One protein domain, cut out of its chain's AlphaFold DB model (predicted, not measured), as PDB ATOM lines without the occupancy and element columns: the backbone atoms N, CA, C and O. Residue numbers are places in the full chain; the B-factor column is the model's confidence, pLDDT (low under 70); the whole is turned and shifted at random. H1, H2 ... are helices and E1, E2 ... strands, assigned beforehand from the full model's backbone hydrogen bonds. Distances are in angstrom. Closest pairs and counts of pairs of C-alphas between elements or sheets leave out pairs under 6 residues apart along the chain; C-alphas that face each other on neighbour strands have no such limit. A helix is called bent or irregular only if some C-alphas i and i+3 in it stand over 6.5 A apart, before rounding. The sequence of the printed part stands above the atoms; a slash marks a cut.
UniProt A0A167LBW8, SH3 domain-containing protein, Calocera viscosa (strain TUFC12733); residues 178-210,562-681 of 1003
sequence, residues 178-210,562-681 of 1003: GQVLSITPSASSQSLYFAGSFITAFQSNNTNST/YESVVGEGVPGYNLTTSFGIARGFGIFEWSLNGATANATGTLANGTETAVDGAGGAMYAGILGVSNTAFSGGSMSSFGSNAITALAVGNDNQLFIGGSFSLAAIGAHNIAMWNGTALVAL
ATOM      1  N   GLY A 178     182.213 176.554 156.937       69.69
ATOM      2  CA  GLY A 178     182.707 177.928 157.007       69.69
ATOM      3  C   GLY A 178     182.702 178.592 155.628       69.69
ATOM      4  O   GLY A 178     182.322 177.964 154.640       69.69
ATOM      5  N   GLN A 179     183.095 179.865 155.555       82.25
ATOM      6  CA  GLN A 179     182.889 180.683 154.356       82.25
ATOM      7  C   GLN A 179     183.636 180.162 153.118       82.25
ATOM      8  O   GLN A 179     184.827 179.844 153.189       82.25
ATOM      9  N   VAL A 180     182.960 180.177 151.970       95.56
ATOM     10  CA  VAL A 180     183.581 180.023 150.644       95.56
ATOM     11  C   VAL A 180     183.965 181.401 150.104       95.56
ATOM     12  O   VAL A 180     183.239 182.378 150.294       95.56
ATOM     13  N   LEU A 181     185.129 181.472 149.458       94.06
ATOM     14  CA  LEU A 181     185.731 182.676 148.876       94.06
ATOM     15  C   LEU A 181     186.001 182.534 147.370       94.06
ATOM     16  O   LEU A 181     186.038 183.542 146.678       94.06
ATOM     17  N   SER A 182     186.142 181.310 146.851       95.94
ATOM     18  CA  SER A 182     186.259 181.045 145.413       95.94
ATOM     19  C   SER A 182     185.677 179.676 145.045       95.94
ATOM     20  O   SER A 182     185.696 178.741 145.850       95.94
ATOM     21  N   ILE A 183     185.159 179.572 143.821       96.69
ATOM     22  CA  ILE A 183     184.749 178.327 143.168       96.69
ATOM     23  C   ILE A 183     185.512 178.268 141.844       96.69
ATOM     24  O   ILE A 183     185.444 179.199 141.047       96.69
ATOM     25  N   THR A 184     186.263 177.196 141.605       93.81
ATOM     26  CA  THR A 184     187.099 177.033 140.405       93.81
ATOM     27  C   THR A 184     186.795 175.687 139.748       93.81
ATOM     28  O   THR A 184     186.872 174.665 140.433       93.81
ATOM     29  N   PRO A 185     186.463 175.619 138.448       92.38
ATOM     30  CA  PRO A 185     186.274 174.340 137.778       92.38
ATOM     31  C   PRO A 185     187.602 173.583 137.635       92.38
ATOM     32  O   PRO A 185     188.662 174.162 137.395       92.38
ATOM     33  N   SER A 186     187.527 172.258 137.728       90.56
ATOM     34  CA  SER A 186     188.580 171.353 137.256       90.56
ATOM     35  C   SER A 186     188.890 171.577 135.767       90.56
ATOM     36  O   SER A 186     188.020 171.972 134.996       90.56
ATOM     37  N   ALA A 187     190.107 171.245 135.320       86.25
ATOM     38  CA  ALA A 187     190.511 171.401 133.914       86.25
ATOM     39  C   ALA A 187     189.722 170.516 132.917       86.25
ATOM     40  O   ALA A 187     189.827 170.707 131.707       86.25
ATOM     41  N   SER A 188     188.944 169.544 133.407       84.19
ATOM     42  CA  SER A 188     188.005 168.731 132.621       84.19
ATOM     43  C   SER A 188     186.546 169.198 132.727       84.19
ATOM     44  O   SER A 188     185.682 168.601 132.087       84.19
ATOM     45  N   SER A 189     186.257 170.206 133.560       84.81
ATOM     46  CA  SER A 189     184.911 170.651 133.953       84.81
ATOM     47  C   SER A 189     184.000 169.535 134.497       84.81
ATOM     48  O   SER A 189     182.781 169.619 134.393       84.81
ATOM     49  N   GLN A 190     184.575 168.475 135.081       86.50
ATOM     50  CA  GLN A 190     183.832 167.341 135.669       86.50
ATOM     51  C   GLN A 190     183.688 167.428 137.197       86.50
ATOM     52  O   GLN A 190     182.819 166.773 137.775       86.50
ATOM     53  N   SER A 191     184.516 168.256 137.827       91.12
ATOM     54  CA  SER A 191     184.471 168.617 139.245       91.12
ATOM     55  C   SER A 191     184.602 170.130 139.441       91.12
ATOM     56  O   SER A 191     185.184 170.821 138.598       91.12
ATOM     57  N   LEU A 192     184.117 170.626 140.579       94.19
ATOM     58  CA  LEU A 192     184.341 171.977 141.090       94.19
ATOM     59  C   LEU A 192     185.234 171.918 142.332       94.19
ATOM     60  O   LEU A 192     185.052 171.054 143.191       94.19
ATOM     61  N   TYR A 193     186.170 172.854 142.440       95.69
ATOM     62  CA  TYR A 193     187.017 173.048 143.610       95.69
ATOM     63  C   TYR A 193     186.529 174.280 144.376       95.69
ATOM     64  O   TYR A 193     186.469 175.379 143.822       95.69
ATOM     65  N   PHE A 194     186.191 174.104 145.648       96.56
ATOM     66  CA  PHE A 194     185.804 175.186 146.550       96.56
ATOM     67  C   PHE A 194     187.016 175.608 147.375       96.56
ATOM     68  O   PHE A 194     187.708 174.753 147.931       96.56
ATOM     69  N   ALA A 195     187.245 176.915 147.492       96.00
ATOM     70  CA  ALA A 195     188.250 177.494 148.377       96.00
ATOM     71  C   ALA A 195     187.632 178.480 149.367       96.00
ATOM     72  O   ALA A 195     186.659 179.168 149.052       96.00
ATOM     73  N   GLY A 196     188.186 178.548 150.577       89.50
ATOM     74  CA  GLY A 196     187.685 179.447 151.611       89.50
ATOM     75  C   GLY A 196     188.378 179.311 152.964       89.50
ATOM     76  O   GLY A 196     189.566 179.001 153.057       89.50
ATOM     77  N   SER A 197     187.616 179.546 154.033       81.44
ATOM     78  CA  SER A 197     188.030 179.276 155.414       81.44
ATOM     79  C   SER A 197     186.959 178.407 156.081       81.44
ATOM     80  O   SER A 197     185.972 178.898 156.626       81.44
ATOM     81  N   PHE A 198     187.137 177.096 155.925       77.69
ATOM     82  CA  PHE A 198     186.263 176.013 156.383       77.69
ATOM     83  C   PHE A 198     187.106 174.756 156.647       77.69
ATOM     84  O   PHE A 198     188.227 174.653 156.143       77.69
ATOM     85  N   ILE A 199     186.561 173.785 157.385       75.19
ATOM     86  CA  ILE A 199     187.168 172.458 157.575       75.19
ATOM     87  C   ILE A 199     186.330 171.375 156.891       75.19
ATOM     88  O   ILE A 199     185.119 171.299 157.100       75.19
ATOM     89  N   THR A 200     186.989 170.514 156.118       75.69
ATOM     90  CA  THR A 200     186.447 169.240 155.618       75.69
ATOM     91  C   THR A 200     186.959 168.073 156.460       75.69
ATOM     92  O   THR A 200     188.018 168.156 157.085       75.69
ATOM     93  N   ALA A 201     186.211 166.972 156.493       74.88
ATOM     94  CA  ALA A 201     186.541 165.803 157.300       74.88
ATOM     95  C   ALA A 201     186.209 164.505 156.559       74.88
ATOM     96  O   ALA A 201     185.134 164.386 155.978       74.88
ATOM     97  N   PHE A 202     187.109 163.525 156.626       70.88
ATOM     98  CA  PHE A 202     187.021 162.230 155.953       70.88
ATOM     99  C   PHE A 202     187.322 161.096 156.941       70.88
ATOM    100  O   PHE A 202     188.250 161.175 157.751       70.88
ATOM    101  N   GLN A 203     186.538 160.020 156.892       66.31
ATOM    102  CA  GLN A 203     186.758 158.832 157.725       66.31
ATOM    103  C   GLN A 203     188.132 158.204 157.450       66.31
ATOM    104  O   GLN A 203     188.511 158.009 156.300       66.31
ATOM    105  N   SER A 204     188.848 157.788 158.495       57.44
ATOM    106  CA  SER A 204     190.067 156.980 158.375       57.44
ATOM    107  C   SER A 204     189.875 155.596 159.002       57.44
ATOM    108  O   SER A 204     189.075 155.408 159.917       57.44
ATOM    109  N   ASN A 205     190.630 154.603 158.527       43.72
ATOM    110  CA  ASN A 205     190.413 153.171 158.799       43.72
ATOM    111  C   ASN A 205     190.858 152.705 160.208       43.72
ATOM    112  O   ASN A 205     191.358 151.591 160.360       43.72
ATOM    113  N   ASN A 206     190.741 153.552 161.233       37.16
ATOM    114  CA  ASN A 206     191.224 153.279 162.588       37.16
ATOM    115  C   ASN A 206     190.334 153.961 163.644       37.16
ATOM    116  O   ASN A 206     190.693 154.993 164.208       37.16
ATOM    117  N   THR A 207     189.144 153.402 163.866       33.06
ATOM    118  CA  THR A 207     188.090 153.964 164.726       33.06
ATOM    119  C   THR A 207     188.236 153.541 166.189       33.06
ATOM    120  O   THR A 207     188.104 152.353 166.492       33.06
ATOM    121  N   ASN A 208     188.405 154.496 167.111       33.44
ATOM    122  CA  ASN A 208     188.049 154.304 168.522       33.44
ATOM    123  C   ASN A 208     187.847 155.656 169.242       33.44
ATOM    124  O   ASN A 208     188.820 156.280 169.663       33.44
ATOM    125  N   SER A 209     186.598 156.098 169.407       37.56
ATOM    126  CA  SER A 209     186.229 157.232 170.270       37.56
ATOM    127  C   SER A 209     184.942 156.913 171.042       37.56
ATOM    128  O   SER A 209     184.097 156.150 170.579       37.56
ATOM    129  N   THR A 210     184.837 157.408 172.278       37.59
ATOM    130  CA  THR A 210     184.110 156.675 173.337       37.59
ATOM    131  C   THR A 210     182.734 157.226 173.729       37.59
ATOM    132  O   THR A 210     182.099 156.645 174.603       37.59
ATOM    133  N   TYR A 562     182.244 157.838 164.362       37.34
ATOM    134  CA  TYR A 562     182.697 159.031 163.641       37.34
ATOM    135  C   TYR A 562     182.350 160.315 164.412       37.34
ATOM    136  O   TYR A 562     181.180 160.557 164.713       37.34
ATOM    137  N   GLU A 563     183.357 161.140 164.720       35.47
ATOM    138  CA  GLU A 563     183.168 162.516 165.215       35.47
ATOM    139  C   GLU A 563     182.468 163.399 164.166       35.47
ATOM    140  O   GLU A 563     182.513 163.129 162.964       35.47
ATOM    141  N   SER A 564     181.862 164.488 164.641       35.50
ATOM    142  CA  SER A 564     181.334 165.576 163.814       35.50
ATOM    143  C   SER A 564     182.256 166.793 163.924       35.50
ATOM    144  O   SER A 564     182.666 167.148 165.028       35.50
ATOM    145  N   VAL A 565     182.589 167.423 162.795       38.53
ATOM    146  CA  VAL A 565     183.651 168.450 162.696       38.53
ATOM    147  C   VAL A 565     183.094 169.888 162.617       38.53
ATOM    148  O   VAL A 565     183.832 170.856 162.441       38.53
ATOM    149  N   VAL A 566     181.791 170.070 162.885       34.62
ATOM    150  CA  VAL A 566     181.075 171.370 162.926       34.62
ATOM    151  C   VAL A 566     181.435 172.229 164.168       34.62
ATOM    152  O   VAL A 566     180.574 172.784 164.849       34.62
ATOM    153  N   GLY A 567     182.721 172.313 164.513       35.41
ATOM    154  CA  GLY A 567     183.246 173.100 165.635       35.41
ATOM    155  C   GLY A 567     184.629 173.720 165.409       35.41
ATOM    156  O   GLY A 567     185.063 174.533 166.227       35.41
ATOM    157  N   GLU A 568     185.320 173.383 164.315       36.81
ATOM    158  CA  GLU A 568     186.691 173.839 164.047       36.81
ATOM    159  C   GLU A 568     186.731 175.267 163.473       36.81
ATOM    160  O   GLU A 568     187.010 175.496 162.301       36.81
ATOM    161  N   GLY A 569     186.445 176.238 164.347       31.61
ATOM    162  CA  GLY A 569     186.502 177.676 164.051       31.61
ATOM    163  C   GLY A 569     186.282 178.612 165.251       31.61
ATOM    164  O   GLY A 569     186.603 179.793 165.167       31.61
ATOM    165  N   VAL A 570     185.775 178.116 166.390       29.05
ATOM    166  CA  VAL A 570     185.479 178.950 167.574       29.05
ATOM    167  C   VAL A 570     186.718 179.116 168.477       29.05
ATOM    168  O   VAL A 570     187.239 178.116 168.977       29.05
ATOM    169  N   PRO A 571     187.199 180.343 168.768       26.27
ATOM    170  CA  PRO A 571     188.343 180.536 169.661       26.27
ATOM    171  C   PRO A 571     188.081 180.044 171.096       26.27
ATOM    172  O   PRO A 571     187.105 180.445 171.723       26.27
ATOM    173  N   GLY A 572     188.998 179.234 171.644       29.55
ATOM    174  CA  GLY A 572     189.046 178.885 173.077       29.55
ATOM    175  C   GLY A 572     188.889 177.402 173.443       29.55
ATOM    176  O   GLY A 572     189.027 177.061 174.615       29.55
ATOM    177  N   TYR A 573     188.626 176.516 172.479       32.44
ATOM    178  CA  TYR A 573     188.340 175.100 172.747       32.44
ATOM    179  C   TYR A 573     189.600 174.219 172.906       32.44
ATOM    180  O   TYR A 573     190.687 174.584 172.462       32.44
ATOM    181  N   ASN A 574     189.474 173.040 173.534       27.31
ATOM    182  CA  ASN A 574     190.589 172.099 173.739       27.31
ATOM    183  C   ASN A 574     190.160 170.614 173.745       27.31
ATOM    184  O   ASN A 574     190.221 169.963 174.789       27.31
ATOM    185  N   LEU A 575     189.766 170.045 172.593       38.19
ATOM    186  CA  LEU A 575     189.788 168.577 172.468       38.19
ATOM    187  C   LEU A 575     191.240 168.094 172.545       38.19
ATOM    188  O   LEU A 575     192.145 168.699 171.966       38.19
ATOM    189  N   THR A 576     191.432 166.944 173.177       29.22
ATOM    190  CA  THR A 576     192.621 166.108 173.001       29.22
ATOM    191  C   THR A 576     192.156 164.688 172.671       29.22
ATOM    192  O   THR A 576     191.088 164.270 173.112       29.22
ATOM    193  N   THR A 577     192.945 163.954 171.883       35.16
ATOM    194  CA  THR A 577     192.718 162.541 171.497       35.16
ATOM    195  C   THR A 577     191.563 162.221 170.528       35.16
ATOM    196  O   THR A 577     190.966 161.155 170.632       35.16
ATOM    197  N   SER A 578     191.327 163.059 169.510       42.69
ATOM    198  CA  SER A 578     190.752 162.542 168.251       42.69
ATOM    199  C   SER A 578     191.807 161.698 167.527       42.69
ATOM    200  O   SER A 578     192.940 162.150 167.346       42.69
ATOM    201  N   PHE A 579     191.433 160.490 167.108       47.59
ATOM    202  CA  PHE A 579     192.192 159.648 166.185       47.59
ATOM    203  C   PHE A 579     191.204 158.979 165.221       47.59
ATOM    204  O   PHE A 579     190.184 158.454 165.661       47.59
ATOM    205  N   GLY A 580     191.515 158.959 163.920       55.09
ATOM    206  CA  GLY A 580     190.714 158.228 162.925       55.09
ATOM    207  C   GLY A 580     189.859 159.076 161.975       55.09
ATOM    208  O   GLY A 580     189.063 158.508 161.234       55.09
ATOM    209  N   ILE A 581     190.041 160.399 161.929       65.75
ATOM    210  CA  ILE A 581     189.469 161.274 160.888       65.75
ATOM    211  C   ILE A 581     190.589 162.102 160.269       65.75
ATOM    212  O   ILE A 581     191.316 162.773 160.999       65.75
ATOM    213  N   ALA A 582     190.713 162.055 158.944       74.44
ATOM    214  CA  ALA A 582     191.551 162.965 158.175       74.44
ATOM    215  C   ALA A 582     190.792 164.281 157.952       74.44
ATOM    216  O   ALA A 582     189.616 164.267 157.598       74.44
ATOM    217  N   ARG A 583     191.442 165.418 158.191       80.25
ATOM    218  CA  ARG A 583     190.839 166.755 158.129       80.25
ATOM    219  C   ARG A 583     191.535 167.608 157.078       80.25
ATOM    220  O   ARG A 583     192.760 167.564 156.983       80.25
ATOM    221  N   GLY A 584     190.769 168.384 156.319       83.12
ATOM    222  CA  GLY A 584     191.263 169.345 155.336       83.12
ATOM    223  C   GLY A 584     190.917 170.784 155.715       83.12
ATOM    224  O   GLY A 584     189.897 171.024 156.354       83.12
ATOM    225  N   PHE A 585     191.761 171.748 155.339       85.56
ATOM    226  CA  PHE A 585     191.505 173.179 155.537       85.56
ATOM    227  C   PHE A 585     191.301 173.892 154.198       85.56
ATOM    228  O   PHE A 585     192.184 173.861 153.340       85.56
ATOM    229  N   GLY A 586     190.166 174.582 154.066       84.88
ATOM    230  CA  GLY A 586     189.911 175.611 153.056       84.88
ATOM    231  C   GLY A 586     189.951 175.163 151.594       84.88
ATOM    232  O   GLY A 586     190.007 176.029 150.727       84.88
ATOM    233  N   ILE A 587     189.943 173.854 151.322       93.62
ATOM    234  CA  ILE A 587     189.883 173.240 149.988       93.62
ATOM    235  C   ILE A 587     188.920 172.045 150.049       93.62
ATOM    236  O   ILE A 587     188.977 171.264 151.003       93.62
ATOM    237  N   PHE A 588     188.054 171.909 149.043       93.44
ATOM    238  CA  PHE A 588     187.162 170.760 148.846       93.44
ATOM    239  C   PHE A 588     186.928 170.505 147.350       93.44
ATOM    240  O   PHE A 588     186.666 171.462 146.616       93.44
ATOM    241  N   GLU A 589     186.978 169.251 146.891       92.88
ATOM    242  CA  GLU A 589     186.530 168.868 145.542       92.88
ATOM    243  C   GLU A 589     185.127 168.243 145.564       92.88
ATOM    244  O   GLU A 589     184.855 167.286 146.285       92.88
ATOM    245  N   TRP A 590     184.249 168.727 144.686       91.00
ATOM    246  CA  TRP A 590     182.981 168.076 144.373       91.00
ATOM    247  C   TRP A 590     182.934 167.642 142.909       91.00
ATOM    248  O   TRP A 590     182.966 168.488 142.015       91.00
ATOM    249  N   SER A 591     182.776 166.344 142.643       87.88
ATOM    250  CA  SER A 591     182.472 165.874 141.287       87.88
ATOM    251  C   SER A 591     181.011 166.151 140.937       87.88
ATOM    252  O   SER A 591     180.109 165.757 141.672       87.88
ATOM    253  N   LEU A 592     180.756 166.750 139.771       84.06
ATOM    254  CA  LEU A 592     179.403 167.064 139.289       84.06
ATOM    255  C   LEU A 592     178.537 165.812 139.050       84.06
ATOM    256  O   LEU A 592     177.317 165.917 138.982       84.06
ATOM    257  N   ASN A 593     179.152 164.626 138.976       77.31
ATOM    258  CA  ASN A 593     178.472 163.327 138.889       77.31
ATOM    259  C   ASN A 593     178.463 162.562 140.237       77.31
ATOM    260  O   ASN A 593     178.221 161.355 140.266       77.31
ATOM    261  N   GLY A 594     178.782 163.236 141.348       67.75
ATOM    262  CA  GLY A 594     178.865 162.650 142.687       67.75
ATOM    263  C   GLY A 594     177.503 162.295 143.295       67.75
ATOM    264  O   GLY A 594     176.511 162.999 143.107       67.75
ATOM    265  N   ALA A 595     177.461 161.209 144.071       64.88
ATOM    266  CA  ALA A 595     176.299 160.850 144.886       64.88
ATOM    267  C   ALA A 595     176.222 161.736 146.142       64.88
ATOM    268  O   ALA A 595     177.254 162.048 146.733       64.88
ATOM    269  N   THR A 596     175.009 162.126 146.547       66.06
ATOM    270  CA  THR A 596     174.765 163.114 147.612       66.06
ATOM    271  C   THR A 596     175.458 162.784 148.939       66.06
ATOM    272  O   THR A 596     175.547 161.630 149.359       66.06
ATOM    273  N   ALA A 597     175.939 163.827 149.615       66.00
ATOM    274  CA  ALA A 597     176.799 163.731 150.794       66.00
ATOM    275  C   ALA A 597     176.481 164.831 151.828       66.00
ATOM    276  O   ALA A 597     175.548 165.616 151.653       66.00
ATOM    277  N   ASN A 598     177.266 164.922 152.905       65.88
ATOM    278  CA  ASN A 598     177.223 166.063 153.823       65.88
ATOM    279  C   ASN A 598     178.640 166.508 154.225       65.88
ATOM    280  O   ASN A 598     179.223 165.949 155.152       65.88
ATOM    281  N   ALA A 599     179.169 167.522 153.537       66.00
ATOM    282  CA  ALA A 599     180.504 168.082 153.754       66.00
ATOM    283  C   ALA A 599     180.565 169.119 154.894       66.00
ATOM    284  O   ALA A 599     181.646 169.608 155.220       66.00
ATOM    285  N   THR A 600     179.438 169.420 155.554       55.91
ATOM    286  CA  THR A 600     179.475 170.057 156.884       55.91
ATOM    287  C   THR A 600     179.904 169.055 157.965       55.91
ATOM    288  O   THR A 600     180.496 169.446 158.968       55.91
ATOM    289  N   GLY A 601     179.635 167.759 157.754       55.88
ATOM    290  CA  GLY A 601     180.029 166.658 158.633       55.88
ATOM    291  C   GLY A 601     181.256 165.886 158.134       55.88
ATOM    292  O   GLY A 601     182.069 166.388 157.362       55.88
ATOM    293  N   THR A 602     181.382 164.637 158.588       62.75
ATOM    294  CA  THR A 602     182.479 163.734 158.202       62.75
ATOM    295  C   THR A 602     182.064 162.852 157.023       62.75
ATOM    296  O   THR A 602     181.217 161.967 157.161       62.75
ATOM    297  N   LEU A 603     182.694 163.084 155.873       66.38
ATOM    298  CA  LEU A 603     182.550 162.344 154.622       66.38
ATOM    299  C   LEU A 603     183.187 160.946 154.702       66.38
ATOM    300  O   LEU A 603     184.053 160.678 155.538       66.38
ATOM    301  N   ALA A 604     182.772 160.032 153.827       66.75
ATOM    302  CA  ALA A 604     183.315 158.675 153.795       66.75
ATOM    303  C   ALA A 604     184.759 158.647 153.255       66.75
ATOM    304  O   ALA A 604     185.124 159.441 152.395       66.75
ATOM    305  N   ASN A 605     185.567 157.677 153.695       66.00
ATOM    306  CA  ASN A 605     186.947 157.498 153.204       66.00
ATOM    307  C   ASN A 605     186.989 157.373 151.663       66.00
ATOM    308  O   ASN A 605     187.799 157.986 150.980       66.00
ATOM    309  N   GLY A 606     186.027 156.635 151.095       65.81
ATOM    310  CA  GLY A 606     185.891 156.441 149.648       65.81
ATOM    311  C   GLY A 606     185.459 157.671 148.838       65.81
ATOM    312  O   GLY A 606     185.251 157.521 147.638       65.81
ATOM    313  N   THR A 607     185.294 158.846 149.459       75.19
ATOM    314  CA  THR A 607     185.033 160.121 148.766       75.19
ATOM    315  C   THR A 607     186.171 161.138 148.910       75.19
ATOM    316  O   THR A 607     186.002 162.259 148.452       75.19
ATOM    317  N   GLU A 608     187.309 160.793 149.530       79.50
ATOM    318  CA  GLU A 608     188.498 161.664 149.551       79.50
ATOM    319  C   GLU A 608     189.164 161.684 148.162       79.50
ATOM    320  O   GLU A 608     189.563 160.645 147.628       79.50
ATOM    321  N   THR A 609     189.275 162.869 147.557       84.69
ATOM    322  CA  THR A 609     189.919 163.067 146.250       84.69
ATOM    323  C   THR A 609     191.410 163.406 146.373       84.69
ATOM    324  O   THR A 609     191.939 163.720 147.442       84.69
ATOM    325  N   ALA A 610     192.110 163.426 145.235       83.75
ATOM    326  CA  ALA A 610     193.486 163.917 145.175       83.75
ATOM    327  C   ALA A 610     193.607 165.433 145.448       83.75
ATOM    328  O   ALA A 610     194.713 165.896 145.725       83.75
ATOM    329  N   VAL A 611     192.514 166.204 145.373       87.69
ATOM    330  CA  VAL A 611     192.473 167.638 145.709       87.69
ATOM    331  C   VAL A 611     192.125 167.852 147.185       87.69
ATOM    332  O   VAL A 611     192.725 168.713 147.827       87.69
ATOM    333  N   ASP A 612     191.274 167.013 147.777       88.06
ATOM    334  CA  ASP A 612     191.032 167.020 149.229       88.06
ATOM    335  C   ASP A 612     192.311 166.691 150.011       88.06
ATOM    336  O   ASP A 612     192.590 167.314 151.037       88.06
ATOM    337  N   GLY A 613     193.165 165.815 149.467       86.94
ATOM    338  CA  GLY A 613     194.519 165.578 149.977       86.94
ATOM    339  C   GLY A 613     195.396 166.843 150.028       86.94
ATOM    340  O   GLY A 613     196.232 166.974 150.927       86.94
ATOM    341  N   ALA A 614     195.167 167.821 149.140       90.50
ATOM    342  CA  ALA A 614     195.803 169.137 149.221       90.50
ATOM    343  C   ALA A 614     195.262 169.943 150.410       90.50
ATOM    344  O   ALA A 614     196.047 170.511 151.169       90.50
ATOM    345  N   GLY A 615     193.943 169.925 150.633       89.88
ATOM    346  CA  GLY A 615     193.312 170.473 151.838       89.88
ATOM    347  C   GLY A 615     193.847 169.827 153.121       89.88
ATOM    348  O   GLY A 615     194.139 170.529 154.091       89.88
ATOM    349  N   GLY A 616     194.062 168.508 153.118       87.25
ATOM    350  CA  GLY A 616     194.689 167.768 154.218       87.25
ATOM    351  C   GLY A 616     196.139 168.178 154.475       87.25
ATOM    352  O   GLY A 616     196.558 168.340 155.624       87.25
ATOM    353  N   ALA A 617     196.907 168.427 153.415       90.06
ATOM    354  CA  ALA A 617     198.256 168.963 153.529       90.06
ATOM    355  C   ALA A 617     198.273 170.434 154.002       90.06
ATOM    356  O   ALA A 617     199.175 170.807 154.754       90.06
ATOM    357  N   MET A 618     197.272 171.251 153.641       89.38
ATOM    358  CA  MET A 618     197.101 172.612 154.172       89.38
ATOM    359  C   MET A 618     196.787 172.579 155.672       89.38
ATOM    360  O   MET A 618     197.451 173.271 156.443       89.38
ATOM    361  N   TYR A 619     195.854 171.722 156.105       86.94
ATOM    362  CA  TYR A 619     195.527 171.493 157.518       86.94
ATOM    363  C   TYR A 619     196.785 171.146 158.328       86.94
ATOM    364  O   TYR A 619     197.129 171.818 159.304       86.94
ATOM    365  N   ALA A 620     197.527 170.136 157.865       85.00
ATOM    366  CA  ALA A 620     198.773 169.695 158.484       85.00
ATOM    367  C   ALA A 620     199.850 170.799 158.513       85.00
ATOM    368  O   ALA A 620     200.545 170.974 159.516       85.00
ATOM    369  N   GLY A 621     199.982 171.562 157.423       86.25
ATOM    370  CA  GLY A 621     201.000 172.601 157.264       86.25
ATOM    371  C   GLY A 621     200.758 173.871 158.086       86.25
ATOM    372  O   GLY A 621     201.733 174.450 158.563       86.25
ATOM    373  N   ILE A 622     199.496 174.277 158.280       82.12
ATOM    374  CA  ILE A 622     199.115 175.430 159.120       82.12
ATOM    375  C   ILE A 622     199.270 175.082 160.607       82.12
ATOM    376  O   ILE A 622     199.788 175.884 161.382       82.12
ATOM    377  N   LEU A 623     198.848 173.879 161.017       78.69
ATOM    378  CA  LEU A 623     198.848 173.474 162.427       78.69
ATOM    379  C   LEU A 623     200.162 172.839 162.915       78.69
ATOM    380  O   LEU A 623     200.381 172.740 164.122       78.69
ATOM    381  N   GLY A 624     201.024 172.368 162.008       79.75
ATOM    382  CA  GLY A 624     202.267 171.665 162.352       79.75
ATOM    383  C   GLY A 624     202.070 170.241 162.895       79.75
ATOM    384  O   GLY A 624     202.949 169.721 163.582       79.75
ATOM    385  N   VAL A 625     200.927 169.610 162.604       75.38
ATOM    386  CA  VAL A 625     200.551 168.243 163.030       75.38
ATOM    387  C   VAL A 625     200.132 167.397 161.815       75.38
ATOM    388  O   VAL A 625     200.134 167.898 160.696       75.38
ATOM    389  N   SER A 626     199.794 166.112 161.978       77.19
ATOM    390  CA  SER A 626     199.190 165.346 160.873       77.19
ATOM    391  C   SER A 626     197.733 165.760 160.647       77.19
ATOM    392  O   SER A 626     197.045 166.139 161.589       77.19
ATOM    393  N   ASN A 627     197.220 165.596 159.424       73.31
ATOM    394  CA  ASN A 627     195.796 165.792 159.102       73.31
ATOM    395  C   ASN A 627     194.841 164.897 159.924       73.31
ATOM    396  O   ASN A 627     193.643 165.146 159.972       73.31
ATOM    397  N   THR A 628     195.370 163.855 160.570       70.00
ATOM    398  CA  THR A 628     194.656 162.942 161.474       70.00
ATOM    399  C   THR A 628     194.782 163.275 162.961       70.00
ATOM    400  O   THR A 628     194.181 162.582 163.783       70.00
ATOM    401  N   ALA A 629     195.578 164.282 163.328       63.72
ATOM    402  CA  ALA A 629     195.830 164.669 164.709       63.72
ATOM    403  C   ALA A 629     195.159 166.008 165.022       63.72
ATOM    404  O   ALA A 629     195.426 167.015 164.374       63.72
ATOM    405  N   PHE A 630     194.338 166.024 166.070       59.62
ATOM    406  CA  PHE A 630     193.676 167.230 166.549       59.62
ATOM    407  C   PHE A 630     194.137 167.602 167.966       59.62
ATOM    408  O   PHE A 630     194.201 166.749 168.858       59.62
ATOM    409  N   SER A 631     194.374 168.895 168.200       49.97
ATOM    410  CA  SER A 631     194.368 169.498 169.537       49.97
ATOM    411  C   SER A 631     193.603 170.819 169.481       49.97
ATOM    412  O   SER A 631     193.790 171.581 168.537       49.97
ATOM    413  N   GLY A 632     192.744 171.140 170.453       45.62
ATOM    414  CA  GLY A 632     191.937 172.369 170.328       45.62
ATOM    415  C   GLY A 632     192.756 173.650 170.506       45.62
ATOM    416  O   GLY A 632     192.437 174.671 169.899       45.62
ATOM    417  N   GLY A 633     193.906 173.559 171.188       48.72
ATOM    418  CA  GLY A 633     194.941 174.599 171.167       48.72
ATOM    419  C   GLY A 633     195.493 174.912 169.766       48.72
ATOM    420  O   GLY A 633     196.127 175.947 169.585       48.72
ATOM    421  N   SER A 634     195.223 174.064 168.769       50.66
ATOM    422  CA  SER A 634     195.520 174.317 167.360       50.66
ATOM    423  C   SER A 634     194.439 175.156 166.654       50.66
ATOM    424  O   SER A 634     194.761 175.816 165.673       50.66
ATOM    425  N   MET A 635     193.192 175.240 167.144       48.25
ATOM    426  CA  MET A 635     192.139 176.025 166.461       48.25
ATOM    427  C   MET A 635     192.432 177.530 166.455       48.25
ATOM    428  O   MET A 635     192.167 178.213 165.470       48.25
ATOM    429  N   SER A 636     193.062 178.055 167.509       50.84
ATOM    430  CA  SER A 636     193.565 179.436 167.530       50.84
ATOM    431  C   SER A 636     194.698 179.684 166.522       50.84
ATOM    432  O   SER A 636     194.966 180.839 166.199       50.84
ATOM    433  N   SER A 637     195.328 178.628 165.990       54.56
ATOM    434  CA  SER A 637     196.334 178.723 164.922       54.56
ATOM    435  C   SER A 637     195.707 178.838 163.527       54.56
ATOM    436  O   SER A 637     196.361 179.364 162.629       54.56
ATOM    437  N   PHE A 638     194.434 178.447 163.340       60.75
ATOM    438  CA  PHE A 638     193.696 178.784 162.116       60.75
ATOM    439  C   PHE A 638     193.388 180.282 162.029       60.75
ATOM    440  O   PHE A 638     193.480 180.829 160.938       60.75
ATOM    441  N   GLY A 639     193.158 180.973 163.152       60.41
ATOM    442  CA  GLY A 639     193.273 182.436 163.273       60.41
ATOM    443  C   GLY A 639     192.683 183.246 162.105       60.41
ATOM    444  O   GLY A 639     191.471 183.298 161.933       60.41
ATOM    445  N   SER A 640     193.553 183.890 161.319       70.00
ATOM    446  CA  SER A 640     193.208 184.644 160.099       70.00
ATOM    447  C   SER A 640     193.694 183.960 158.808       70.00
ATOM    448  O   SER A 640     194.051 184.638 157.839       70.00
ATOM    449  N   ASN A 641     193.779 182.627 158.803       81.38
ATOM    450  CA  ASN A 641     194.089 181.857 157.602       81.38
ATOM    451  C   ASN A 641     192.835 181.739 156.723       81.38
ATOM    452  O   ASN A 641     191.714 181.575 157.216       81.38
ATOM    453  N   ALA A 642     193.026 181.800 155.410       87.38
ATOM    454  CA  ALA A 642     191.981 181.578 154.416       87.38
ATOM    455  C   ALA A 642     192.617 181.243 153.067       87.38
ATOM    456  O   ALA A 642     193.644 181.829 152.716       87.38
ATOM    457  N   ILE A 643     191.993 180.350 152.303       95.88
ATOM    458  CA  ILE A 643     192.301 180.137 150.889       95.88
ATOM    459  C   ILE A 643     191.340 181.014 150.089       95.88
ATOM    460  O   ILE A 643     190.127 180.914 150.247       95.88
ATOM    461  N   THR A 644     191.879 181.923 149.285       94.44
ATOM    462  CA  THR A 644     191.110 182.940 148.549       94.44
ATOM    463  C   THR A 644     191.004 182.615 147.072       94.44
ATOM    464  O   THR A 644     189.972 182.873 146.472       94.44
ATOM    465  N   ALA A 645     192.051 182.016 146.502       95.69
ATOM    466  CA  ALA A 645     192.141 181.705 145.087       95.69
ATOM    467  C   ALA A 645     192.733 180.312 144.871       95.69
ATOM    468  O   ALA A 645     193.682 179.899 145.546       95.69
ATOM    469  N   LEU A 646     192.209 179.622 143.864       96.50
ATOM    470  CA  LEU A 646     192.795 178.421 143.285       96.50
ATOM    471  C   LEU A 646     193.093 178.690 141.812       96.50
ATOM    472  O   LEU A 646     192.365 179.427 141.154       96.50
ATOM    473  N   ALA A 647     194.149 178.079 141.282       94.31
ATOM    474  CA  ALA A 647     194.409 178.104 139.848       94.31
ATOM    475  C   ALA A 647     194.924 176.746 139.363       94.31
ATOM    476  O   ALA A 647     195.866 176.181 139.925       94.31
ATOM    477  N   VAL A 648     194.283 176.211 138.322       92.25
ATOM    478  CA  VAL A 648     194.522 174.849 137.828       92.25
ATOM    479  C   VAL A 648     195.585 174.869 136.730       92.25
ATOM    480  O   VAL A 648     195.390 175.442 135.656       92.25
ATOM    481  N   GLY A 649     196.728 174.254 137.022       85.75
ATOM    482  CA  GLY A 649     197.815 174.038 136.074       85.75
ATOM    483  C   GLY A 649     197.680 172.718 135.312       85.75
ATOM    484  O   GLY A 649     196.688 171.997 135.417       85.75
ATOM    485  N   ASN A 650     198.723 172.390 134.552       80.44
ATOM    486  CA  ASN A 650     198.837 171.112 133.847       80.44
ATOM    487  C   ASN A 650     199.184 169.970 134.825       80.44
ATOM    488  O   ASN A 650     199.637 170.220 135.939       80.44
ATOM    489  N   ASP A 651     199.014 168.714 134.401       75.19
ATOM    490  CA  ASP A 651     199.481 167.514 135.124       75.19
ATOM    491  C   ASP A 651     199.056 167.444 136.611       75.19
ATOM    492  O   ASP A 651     199.849 167.105 137.491       75.19
ATOM    493  N   ASN A 652     197.789 167.773 136.895       71.88
ATOM    494  CA  ASN A 652     197.189 167.842 138.239       71.88
ATOM    495  C   ASN A 652     197.865 168.845 139.204       71.88
ATOM    496  O   ASN A 652     197.719 168.728 140.424       71.88
ATOM    497  N   GLN A 653     198.578 169.849 138.683       88.56
ATOM    498  CA  GLN A 653     199.060 170.972 139.488       88.56
ATOM    499  C   GLN A 653     197.894 171.865 139.922       88.56
ATOM    500  O   GLN A 653     197.113 172.332 139.093       88.56
ATOM    501  N   LEU A 654     197.815 172.159 141.219       94.25
ATOM    502  CA  LEU A 654     196.872 173.128 141.775       94.25
ATOM    503  C   LEU A 654     197.655 174.185 142.553       94.25
ATOM    504  O   LEU A 654     198.276 173.887 143.574       94.25
ATOM    505  N   PHE A 655     197.638 175.422 142.064       96.62
ATOM    506  CA  PHE A 655     198.168 176.567 142.795       96.62
ATOM    507  C   PHE A 655     197.124 177.035 143.807       96.62
ATOM    508  O   PHE A 655     195.943 177.157 143.483       96.62
ATOM    509  N   ILE A 656     197.574 177.274 145.036       98.06
ATOM    510  CA  ILE A 656     196.746 177.559 146.209       98.06
ATOM    511  C   ILE A 656     197.202 178.908 146.761       98.06
ATOM    512  O   ILE A 656     198.338 179.019 147.221       98.06
ATOM    513  N   GLY A 657     196.342 179.923 146.683       97.31
ATOM    514  CA  GLY A 657     196.612 181.299 147.102       97.31
ATOM    515  C   GLY A 657     195.727 181.711 148.276       97.31
ATOM    516  O   GLY A 657     194.580 181.273 148.385       97.31
ATOM    517  N   GLY A 658     196.257 182.526 149.187       95.81
ATOM    518  CA  GLY A 658     195.517 182.932 150.375       95.81
ATOM    519  C   GLY A 658     196.297 183.772 151.376       95.81
ATOM    520  O   GLY A 658     197.306 184.400 151.058       95.81
ATOM    521  N   SER A 659     195.794 183.760 152.608       90.69
ATOM    522  CA  SER A 659     196.480 184.195 153.826       90.69
ATOM    523  C   SER A 659     196.889 182.932 154.579       90.69
ATOM    524  O   SER A 659     196.009 182.234 155.082       90.69
ATOM    525  N   PHE A 660     198.184 182.595 154.605       91.56
ATOM    526  CA  PHE A 660     198.712 181.460 155.383       91.56
ATOM    527  C   PHE A 660     200.248 181.431 155.475       91.56
ATOM    528  O   PHE A 660     200.959 182.008 154.650       91.56
ATOM    529  N   SER A 661     200.776 180.672 156.440       90.88
ATOM    530  CA  SER A 661     202.193 180.280 156.518       90.88
ATOM    531  C   SER A 661     202.312 178.785 156.823       90.88
ATOM    532  O   SER A 661     201.698 178.290 157.764       90.88
ATOM    533  N   LEU A 662     203.104 178.066 156.025       91.31
ATOM    534  CA  LEU A 662     203.317 176.620 156.121       91.31
ATOM    535  C   LEU A 662     204.769 176.350 156.525       91.31
ATOM    536  O   LEU A 662     205.620 176.009 155.695       91.31
ATOM    537  N   ALA A 663     205.069 176.527 157.812       87.94
ATOM    538  CA  ALA A 663     206.436 176.505 158.343       87.94
ATOM    539  C   ALA A 663     207.224 175.219 158.008       87.94
ATOM    540  O   ALA A 663     208.441 175.273 157.849       87.94
ATOM    541  N   ALA A 664     206.538 174.082 157.846       87.06
ATOM    542  CA  ALA A 664     207.145 172.795 157.494       87.06
ATOM    543  C   ALA A 664     207.756 172.744 156.076       87.06
ATOM    544  O   ALA A 664     208.691 171.976 155.854       87.06
ATOM    545  N   ILE A 665     207.254 173.553 155.131       92.19
ATOM    546  CA  ILE A 665     207.770 173.636 153.747       92.19
ATOM    547  C   ILE A 665     208.312 175.027 153.376       92.19
ATOM    548  O   ILE A 665     208.927 175.182 152.325       92.19
ATOM    549  N   GLY A 666     208.102 176.040 154.223       92.19
ATOM    550  CA  GLY A 666     208.558 177.419 154.008       92.19
ATOM    551  C   GLY A 666     207.661 178.274 153.102       92.19
ATOM    552  O   GLY A 666     208.026 179.411 152.798       92.19
ATOM    553  N   ALA A 667     206.500 177.766 152.682       95.31
ATOM    554  CA  ALA A 667     205.553 178.485 151.829       95.31
ATOM    555  C   ALA A 667     204.734 179.519 152.620       95.31
ATOM    556  O   ALA A 667     204.276 179.238 153.728       95.31
ATOM    557  N   HIS A 668     204.531 180.698 152.037       94.75
ATOM    558  CA  HIS A 668     203.759 181.799 152.608       94.75
ATOM    559  C   HIS A 668     202.827 182.378 151.549       94.75
ATOM    560  O   HIS A 668     203.283 182.768 150.470       94.75
ATOM    561  N   ASN A 669     201.531 182.426 151.869       95.88
ATOM    562  CA  ASN A 669     200.430 182.998 151.081       95.88
ATOM    563  C   ASN A 669     200.209 182.412 149.668       95.88
ATOM    564  O   ASN A 669     199.163 182.644 149.065       95.88
ATOM    565  N   ILE A 670     201.149 181.616 149.149       97.56
ATOM    566  CA  ILE A 670     201.003 180.792 147.951       97.56
ATOM    567  C   ILE A 670     201.791 179.479 148.075       97.56
ATOM    568  O   ILE A 670     202.936 179.459 148.540       97.56
ATOM    569  N   ALA A 671     201.181 178.379 147.637       97.12
ATOM    570  CA  ALA A 671     201.774 177.047 147.535       97.12
ATOM    571  C   ALA A 671     201.296 176.343 146.249       97.12
ATOM    572  O   ALA A 671     200.331 176.775 145.621       97.12
ATOM    573  N   MET A 672     201.961 175.256 145.853       95.62
ATOM    574  CA  MET A 672     201.540 174.408 144.732       95.62
ATOM    575  C   MET A 672     201.369 172.965 145.204       95.62
ATOM    576  O   MET A 672     202.317 172.360 145.700       95.62
ATOM    577  N   TRP A 673     200.189 172.388 145.018       94.56
ATOM    578  CA  TRP A 673     199.980 170.946 145.113       94.56
ATOM    579  C   TRP A 673     200.413 170.273 143.808       94.56
ATOM    580  O   TRP A 673     200.070 170.743 142.726       94.56
ATOM    581  N   ASN A 674     201.168 169.177 143.907       88.50
ATOM    582  CA  ASN A 674     201.689 168.427 142.755       88.50
ATOM    583  C   ASN A 674     200.975 167.076 142.521       88.50
ATOM    584  O   ASN A 674     201.563 166.160 141.947       88.50
ATOM    585  N   GLY A 675     199.764 166.908 143.060       84.19
ATOM    586  CA  GLY A 675     199.039 165.634 143.084       84.19
ATOM    587  C   GLY A 675     199.430 164.679 144.224       84.19
ATOM    588  O   GLY A 675     198.767 163.662 144.399       84.19
ATOM    589  N   THR A 676     200.485 164.972 145.001       83.56
ATOM    590  CA  THR A 676     200.950 164.111 146.117       83.56
ATOM    591  C   THR A 676     201.430 164.860 147.365       83.56
ATOM    592  O   THR A 676     201.391 164.305 148.462       83.56
ATOM    593  N   ALA A 677     201.921 166.090 147.216       88.69
ATOM    594  CA  ALA A 677     202.455 166.919 148.289       88.69
ATOM    595  C   ALA A 677     202.335 168.412 147.946       88.69
ATOM    596  O   ALA A 677     202.311 168.802 146.774       88.69
ATOM    597  N   LEU A 678     202.321 169.255 148.983       93.75
ATOM    598  CA  LEU A 678     202.501 170.698 148.833       93.75
ATOM    599  C   LEU A 678     203.979 171.034 148.620       93.75
ATOM    600  O   LEU A 678     204.862 170.548 149.329       93.75
ATOM    601  N   VAL A 679     204.224 171.915 147.660       94.00
ATOM    602  CA  VAL A 679     205.533 172.418 147.256       94.00
ATOM    603  C   VAL A 679     205.544 173.933 147.448       94.00
ATOM    604  O   VAL A 679     204.632 174.637 147.006       94.00
ATOM    605  N   ALA A 680     206.579 174.446 148.110       95.06
ATOM    606  CA  ALA A 680     206.794 175.882 148.234       95.06
ATOM    607  C   ALA A 680     207.339 176.460 146.920       95.06
ATOM    608  O   ALA A 680     208.282 175.917 146.340       95.06
ATOM    609  N   LEU A 681     206.768 177.582 146.475       94.62
ATOM    610  CA  LEU A 681     207.286 178.341 145.336       94.62
ATOM    611  C   LEU A 681     208.609 179.051 145.717       94.62
ATOM    612  O   LEU A 681     208.899 179.226 146.909       94.62
TER     613      LEU A 681
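This is residues 178 to 210 and 562 to 681 of the 1003 residues of the protein "SH3 domain-containing protein" of Calocera viscosa (strain TUFC12733) (UniProt A0A167LBW8). Two strongly bent antiparallel sheets, partly face to face, make a sandwich with H1 packed between them, over E5 and E6 of one sheet and E2 and E3 of the other. Small H2 sits by H1's end. The 153 printed residues have seven strands and two helices, running E1 E2 E3 H1 H2 E4 E5 E6 E7, with sheet orders E4-E5-E6-E7 and E1-E2-E3. The class is mixed, with under half of the residues in named elements; the whole is compact, radius of gyration of the C-alphas 14.5 A, spanning 43 by 36 by 25 A.

Start at the meander, each strand the antiparallel neighbour of the one before: E4, residues 642 to 648, E5, 654 to 662, E6, 667 to 673, and E7, 678 to 680. Look for N 647 and O 655 at 3.0 A, N 656 and O 671 at 2.9 A, and N 672 and O 679 at 3.0 A. The strongly twisted second sheet holds E1, residues 179 to 185, E2, 191 to 203, and E3, 581 to 591; find N 184 and O 193 at 2.9 A, N 588 and O 194 at 3.1 A. E2 bends by 121 degrees at residue 197. The closest C-alphas of E2 and E4, Ser 197 and Ala 642, are 4.7 A apart. H1, residues 612 to 623, is on both sheets, at a height of 8.8 A along the meander's strands and 6.5 A across the others; its C-alpha 616 is 3.9 A from C-alpha 584 of E3, their closest pair. H2, residues 632 to 638, touches H1's residues 622 to 623 alone, about perpendicular at 77 degrees; their closest C-alphas, Leu 623 and Ser 634, are 6.0 A apart. Every O i to N i+4 pair in H1 is within hydrogen-bond range; H2 has 0 of 3, but 3 of 4 O i to N i+3 pairs.

Find C-alpha 179 at (182.889, 180.683, 154.356), where E1 begins; E2 spans 21.0 A, E3 21.3 A and H1 16.6 A. E7 ends at C-alpha 680, (206.794, 175.882, 148.234).

The farthest C-alphas, Thr 210 and Asn 650, are 44.6 A apart. Residues 211 to 561 are not printed; C-alphas 210 and 562 are 10.1 A apart across the cut. The link E3 to H1, 20 residues, is long. Mean pLDDT of the printed part is 74.2; 53 residues are under 70, among them 562 to 581.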